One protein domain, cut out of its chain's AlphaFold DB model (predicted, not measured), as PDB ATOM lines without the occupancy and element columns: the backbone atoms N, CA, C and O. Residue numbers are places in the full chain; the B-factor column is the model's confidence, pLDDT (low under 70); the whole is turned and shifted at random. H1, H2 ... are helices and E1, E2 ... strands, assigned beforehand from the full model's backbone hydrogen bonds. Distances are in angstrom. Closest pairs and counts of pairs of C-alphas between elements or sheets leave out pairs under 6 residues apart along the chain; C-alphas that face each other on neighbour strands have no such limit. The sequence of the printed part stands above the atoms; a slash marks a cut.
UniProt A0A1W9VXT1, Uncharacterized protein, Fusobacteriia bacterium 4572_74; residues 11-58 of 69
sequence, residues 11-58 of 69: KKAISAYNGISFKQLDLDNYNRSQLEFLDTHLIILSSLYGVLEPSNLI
ATOM      1  N   LYS A  11     226.860 205.503 119.230       70.06
ATOM      2  CA  LYS A  11     227.448 206.130 120.417       70.06
ATOM      3  C   LYS A  11     228.069 205.054 121.291       70.06
ATOM      4  O   LYS A  11     227.651 203.899 121.262       70.06
ATOM      5  N   LYS A  12     229.078 205.427 122.077       76.00
ATOM      6  CA  LYS A  12     229.620 204.530 123.104       76.00
ATOM      7  C   LYS A  12     228.501 204.132 124.057       76.00
ATOM      8  O   LYS A  12     227.701 204.992 124.426       76.00
ATOM      9  N   ALA A  13     228.472 202.876 124.484       78.06
ATOM     10  CA  ALA A  13     227.467 202.350 125.393       78.06
ATOM     11  C   ALA A  13     227.362 203.236 126.637       78.06
ATOM     12  O   ALA A  13     226.275 203.691 126.979       78.06
ATOM     13  N   ILE A  14     228.498 203.618 127.224       77.12
ATOM     14  CA  ILE A  14     228.521 204.486 128.405       77.12
ATOM     15  C   ILE A  14     227.892 205.872 128.179       77.12
ATOM     16  O   ILE A  14     227.305 206.442 129.089       77.12
ATOM     17  N   SER A  15     227.964 206.405 126.955       72.44
ATOM     18  CA  SER A  15     227.355 207.691 126.596       72.44
ATOM     19  C   SER A  15     225.896 207.551 126.159       72.44
ATOM     20  O   SER A  15     225.136 208.513 126.261       72.44
ATOM     21  N   ALA A  16     225.511 206.384 125.644       73.44
ATOM     22  CA  ALA A  16     224.146 206.081 125.242       73.44
ATOM     23  C   ALA A  16     223.253 205.779 126.459       73.44
ATOM     24  O   ALA A  16     222.083 206.159 126.488       73.44
ATOM     25  N   TYR A  17     223.811 205.160 127.503       70.06
ATOM     26  CA  TYR A  17     223.130 204.910 128.771       70.06
ATOM     27  C   TYR A  17     223.290 206.099 129.732       70.06
ATOM     28  O   TYR A  17     224.056 206.055 130.682       70.06
ATOM     29  N   ASN A  18     222.516 207.169 129.525       63.12
ATOM     30  CA  ASN A  18     222.540 208.378 130.370       63.12
ATOM     31  C   ASN A  18     221.637 208.275 131.627       63.12
ATOM     32  O   ASN A  18     220.890 209.201 131.966       63.12
ATOM     33  N   GLY A  19     221.636 207.110 132.283       69.56
ATOM     34  CA  GLY A  19     220.871 206.877 133.514       69.56
ATOM     35  C   GLY A  19     221.421 207.676 134.702       69.56
ATOM     36  O   GLY A  19     222.564 208.119 134.673       69.56
ATOM     37  N   ILE A  20     220.639 207.833 135.777       65.38
ATOM     38  CA  ILE A  20     221.051 208.591 136.983       65.38
ATOM     39  C   ILE A  20     222.387 208.069 137.544       65.38
ATOM     40  O   ILE A  20     223.257 208.863 137.891       65.38
ATOM     41  N   SER A  21     222.589 206.749 137.544       69.44
ATOM     42  CA  SER A  21     223.839 206.108 137.975       69.44
ATOM     43  C   SER A  21     225.041 206.455 137.089       69.44
ATOM     44  O   SER A  21     226.147 206.597 137.596       69.44
ATOM     45  N   PHE A  22     224.832 206.633 135.781       72.69
ATOM     46  CA  PHE A  22     225.888 207.015 134.840       72.69
ATOM     47  C   PHE A  22     226.123 208.527 134.819       72.69
ATOM     48  O   PHE A  22     227.240 208.958 134.587       72.69
ATOM     49  N   LYS A  23     225.113 209.345 135.145       69.00
ATOM     50  CA  LYS A  23     225.278 210.797 135.332       69.00
ATOM     51  C   LYS A  23     226.150 211.162 136.531       69.00
ATOM     52  O   LYS A  23     226.700 212.254 136.553       69.00
ATOM     53  N   GLN A  24     226.254 210.281 137.527       73.88
ATOM     54  CA  GLN A  24     227.211 210.450 138.626       73.88
ATOM     55  C   GLN A  24     228.654 210.124 138.215       73.88
ATOM     56  O   GLN A  24     229.577 210.491 138.939       73.88
ATOM     57  N   LEU A  25     228.859 209.440 137.082       74.12
ATOM     58  CA  LEU A  25     230.181 209.222 136.510       74.12
ATOM     59  C   LEU A  25     230.547 210.466 135.703       74.12
ATOM     60  O   LEU A  25     230.014 210.703 134.620       74.12
ATOM     61  N   ASP A  26     231.456 211.270 136.242       75.19
ATOM     62  CA  ASP A  26     231.954 212.457 135.557       75.19
ATOM     63  C   ASP A  26     233.013 212.055 134.518       75.19
ATOM     64  O   ASP A  26     234.220 212.157 134.735       75.19
ATOM     65  N   LEU A  27     232.538 211.507 133.395       76.81
ATOM     66  CA  LEU A  27     233.392 210.986 132.321       76.81
ATOM     67  C   LEU A  27     234.280 212.061 131.689       76.81
ATOM     68  O   LEU A  27     235.317 211.722 131.126       76.81
ATOM     69  N   ASP A  28     233.869 213.327 131.773       78.25
ATOM     70  CA  ASP A  28     234.588 214.468 131.205       78.25
ATOM     71  C   ASP A  28     235.816 214.837 132.055       78.25
ATOM     72  O   ASP A  28     236.864 215.186 131.516       78.25
ATOM     73  N   ASN A  29     235.734 214.665 133.383       83.00
ATOM     74  CA  ASN A  29     236.856 214.880 134.302       83.00
ATOM     75  C   ASN A  29     237.746 213.641 134.515       83.00
ATOM     76  O   ASN A  29     238.709 213.707 135.285       83.00
ATOM     77  N   TYR A  30     237.463 212.503 133.871       82.50
ATOM     78  CA  TYR A  30     238.280 211.300 134.038       82.50
ATOM     79  C   TYR A  30     239.546 211.300 133.182       82.50
ATOM     80  O   TYR A  30     239.536 211.506 131.970       82.50
ATOM     81  N   ASN A  31     240.662 210.964 133.828       86.94
ATOM     82  CA  ASN A  31     241.932 210.721 133.157       86.94
ATOM     83  C   ASN A  31     241.911 209.403 132.373       86.94
ATOM     84  O   ASN A  31     241.158 208.479 132.678       86.94
ATOM     85  N   ARG A  32     242.832 209.263 131.413       84.38
ATOM     86  CA  ARG A  32     242.951 208.066 130.562       84.38
ATOM     87  C   ARG A  32     243.013 206.752 131.356       84.38
ATOM     88  O   ARG A  32     242.295 205.819 131.024       84.38
ATOM     89  N   SER A  33     243.775 206.710 132.451       85.50
ATOM     90  CA  SER A  33     243.856 205.522 133.316       85.50
ATOM     91  C   SER A  33     242.556 205.220 134.070       85.50
ATOM     92  O   SER A  33     242.261 204.062 134.340       85.50
ATOM     93  N   GLN A  34     241.762 206.243 134.405       85.06
ATOM     94  CA  GLN A  34     240.444 206.055 135.022       85.06
ATOM     95  C   GLN A  34     239.429 205.549 133.996       85.06
ATOM     96  O   GLN A  34     238.614 204.693 134.324       85.06
ATOM     97  N   LEU A  35     239.514 206.024 132.749       81.75
ATOM     98  CA  LEU A  35     238.707 205.511 131.644       81.75
ATOM     99  C   LEU A  35     239.030 204.042 131.343       81.75
ATOM    100  O   LEU A  35     238.104 203.262 131.175       81.75
ATOM    101  N   GLU A  36     240.306 203.639 131.342       85.25
ATOM    102  CA  GLU A  36     240.696 202.223 131.194       85.25
ATOM    103  C   GLU A  36     240.218 201.361 132.372       85.25
ATOM    104  O   GLU A  36     239.752 200.235 132.182       85.25
ATOM    105  N   PHE A  37     240.279 201.901 133.594       85.56
ATOM    106  CA  PHE A  37     239.736 201.226 134.768       85.56
ATOM    107  C   PHE A  37     238.228 201.005 134.630       85.56
ATOM    108  O   PHE A  37     237.755 199.894 134.861       85.56
ATOM    109  N   LEU A  38     237.488 202.033 134.206       82.38
ATOM    110  CA  LEU A  38     236.063 201.934 133.905       82.38
ATOM    111  C   LEU A  38     235.794 200.922 132.801       82.38
ATOM    112  O   LEU A  38     234.921 200.093 132.982       82.38
ATOM    113  N   ASP A  39     236.554 200.934 131.711       82.06
ATOM    114  CA  ASP A  39     236.351 200.006 130.597       82.06
ATOM    115  C   ASP A  39     236.436 198.536 131.035       82.06
ATOM    116  O   ASP A  39     235.639 197.710 130.607       82.06
ATOM    117  N   THR A  40     237.340 198.239 131.975       83.94
ATOM    118  CA  THR A  40     237.561 196.878 132.489       83.94
ATOM    119  C   THR A  40     236.625 196.499 133.650       83.94
ATOM    120  O   THR A  40     236.348 195.319 133.857       83.94
ATOM    121  N   HIS A  41     236.151 197.471 134.443       84.25
ATOM    122  CA  HIS A  41     235.382 197.218 135.678       84.25
ATOM    123  C   HIS A  41     233.898 197.590 135.589       84.25
ATOM    124  O   HIS A  41     233.123 197.227 136.475       84.25
ATOM    125  N   LEU A  42     233.484 198.323 134.558       83.12
ATOM    126  CA  LEU A  42     232.099 198.705 134.333       83.12
ATOM    127  C   LEU A  42     231.503 197.802 133.263       83.12
ATOM    128  O   LEU A  42     231.982 197.741 132.138       83.12
ATOM    129  N   ILE A  43     230.409 197.141 133.610       83.56
ATOM    130  CA  ILE A  43     229.657 196.304 132.685       83.56
ATOM    131  C   ILE A  43     228.257 196.884 132.565       83.56
ATOM    132  O   ILE A  43     227.574 197.111 133.566       83.56
ATOM    133  N   ILE A  44     227.823 197.114 131.331       82.00
ATOM    134  CA  ILE A  44     226.498 197.637 131.036       82.00
ATOM    135  C   ILE A  44     225.610 196.471 130.609       82.00
ATOM    136  O   ILE A  44     225.772 195.898 129.536       82.00
ATOM    137  N   LEU A  45     224.654 196.113 131.461       80.69
ATOM    138  CA  LEU A  45     223.650 195.096 131.158       80.69
ATOM    139  C   LEU A  45     222.474 195.734 130.419       80.69
ATOM    140  O   LEU A  45     221.748 196.567 130.959       80.69
ATOM    141  N   SER A  46     222.285 195.317 129.174       73.50
ATOM    142  CA  SER A  46     221.210 195.747 128.293       73.50
ATOM    143  C   SER A  46     220.335 194.568 127.906       73.50
ATOM    144  O   SER A  46     220.824 193.566 127.400       73.50
ATOM    145  N   SER A  47     219.018 194.695 128.041       76.88
ATOM    146  CA  SER A  47     218.095 193.642 127.593       76.88
ATOM    147  C   SER A  47     218.098 193.439 126.071       76.88
ATOM    148  O   SER A  47     217.673 192.391 125.600       76.88
ATOM    149  N   LEU A  48     218.560 194.432 125.303       72.62
ATOM    150  CA  LEU A  48     218.626 194.383 123.836       72.62
ATOM    151  C   LEU A  48     219.962 193.840 123.323       72.62
ATOM    152  O   LEU A  48     219.995 193.152 122.308       72.62
ATOM    153  N   TYR A  49     221.053 194.171 124.013       74.00
ATOM    154  CA  TYR A  49     222.416 193.879 123.562       74.00
ATOM    155  C   TYR A  49     223.159 192.879 124.463       74.00
ATOM    156  O   TYR A  49     224.266 192.464 124.139       74.00
ATOM    157  N   GLY A  50     222.561 192.469 125.581       82.62
ATOM    158  CA  GLY A  50     223.183 191.605 126.576       82.62
ATOM    159  C   GLY A  50     224.210 192.352 127.422       82.62
ATOM    160  O   GLY A  50     223.931 193.412 127.981       82.62
ATOM    161  N   VAL A  51     225.394 191.767 127.550       82.19
ATOM    162  CA  VAL A  51     226.519 192.334 128.293       82.19
ATOM    163  C   VAL A  51     227.316 193.224 127.345       82.19
ATOM    164  O   VAL A  51     227.809 192.745 126.328       82.19
ATOM    165  N   LEU A  52     227.423 194.508 127.674       81.56
ATOM    166  CA  LEU A  52     228.158 195.498 126.896       81.56
ATOM    167  C   LEU A  52     229.296 196.103 127.711       81.56
ATOM    168  O   LEU A  52     229.123 196.452 128.882       81.56
ATOM    169  N   GLU A  53     230.429 196.300 127.051       82.44
ATOM    170  CA  GLU A  53     231.535 197.087 127.574       82.44
ATOM    171  C   GLU A  53     231.261 198.590 127.385       82.44
ATOM    172  O   GLU A  53     230.560 198.993 126.447       82.44
ATOM    173  N   PRO A  54     231.827 199.462 128.230       79.19
ATOM    174  CA  PRO A  54     231.579 200.903 128.188       79.19
ATOM    175  C   PRO A  54     232.012 201.544 126.867       79.19
ATOM    176  O   PRO A  54     231.330 202.443 126.360       79.19
ATOM    177  N   SER A  55     233.119 201.057 126.297       78.12
ATOM    178  CA  SER A  55     233.632 201.471 124.991       78.12
ATOM    179  C   SER A  55     232.932 200.821 123.802       78.12
ATOM    180  O   SER A  55     233.178 201.257 122.673       78.12
ATOM    181  N   ASN A  56     232.048 199.831 123.995       81.25
ATOM    182  CA  ASN A  56     231.326 199.264 122.860       81.25
ATOM    183  C   ASN A  56     230.458 200.332 122.199       81.25
ATOM    184  O   ASN A  56     229.723 201.075 122.847       81.25
ATOM    185  N   LEU A  57     230.532 200.393 120.875       75.12
ATOM    186  CA  LEU A  57     229.680 201.251 120.071       75.12
ATOM    187  C   LEU A  57     228.321 200.578 119.928       75.12
ATOM    188  O   LEU A  57     228.207 199.536 119.284       75.12
ATOM    189  N   ILE A  58     227.290 201.181 120.510       76.25
ATOM    190  CA  ILE A  58     225.919 200.721 120.340       76.25
ATOM    191  C   ILE A  58     225.179 201.646 119.393       76.25
ATOM    192  O   ILE A  58     225.374 202.866 119.375       76.25
TER     193      ILE A  58
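This is residues 11 to 58 of the 69 residues of an uncharacterized protein of Fusobacteriia bacterium 4572_74 (UniProt A0A1W9VXT1). A small hairpin of strands E1 and E2 and the longest helix, H3, lie towards opposite ends of the longest axis, and the chain makes one round through the short helices H1 and H2, then H3 and the hairpin. Residues 11 to 12 and 57 to 58 pair antiparallel. The printed part has 48 residues, with H1, H2, H3, E1, E2 in order, class mixed; it is compact, radius of gyration of the C-alphas 10.3 A, spanning 30 by 20 by 17 A.

E1, residues 44 to 46, and E2, residues 50 to 52, are antiparallel at 151 degrees; N 44 and O 52 are 2.9 A apart, within hydrogen-bond range. The closest C-alphas of H1, residues 13 to 16, and E2 are Ala 13 and Leu 52, 7.0 A. H2, residues 20 to 23, is close to H1 but not clearly touching: closest C-alphas Ile 14 and Phe 22, 7.4 A. H3, residues 32 to 41, is apart from H1, H2 and E2; every O i to N i+4 pair in it is within hydrogen-bond range, while H1 and H2 are too short for one.

H3 measures 14.2 A. H1 begins at C-alpha 13 (227.467, 202.350, 125.393); E2 ends at C-alpha 52 (228.158, 195.498, 126.896).

The C-alphas farthest apart, Asn 31 and Leu 48, are 29.9 A apart. The printed part has no cut and no long link. Residues 18 to 21 and 23 are under pLDDT 70.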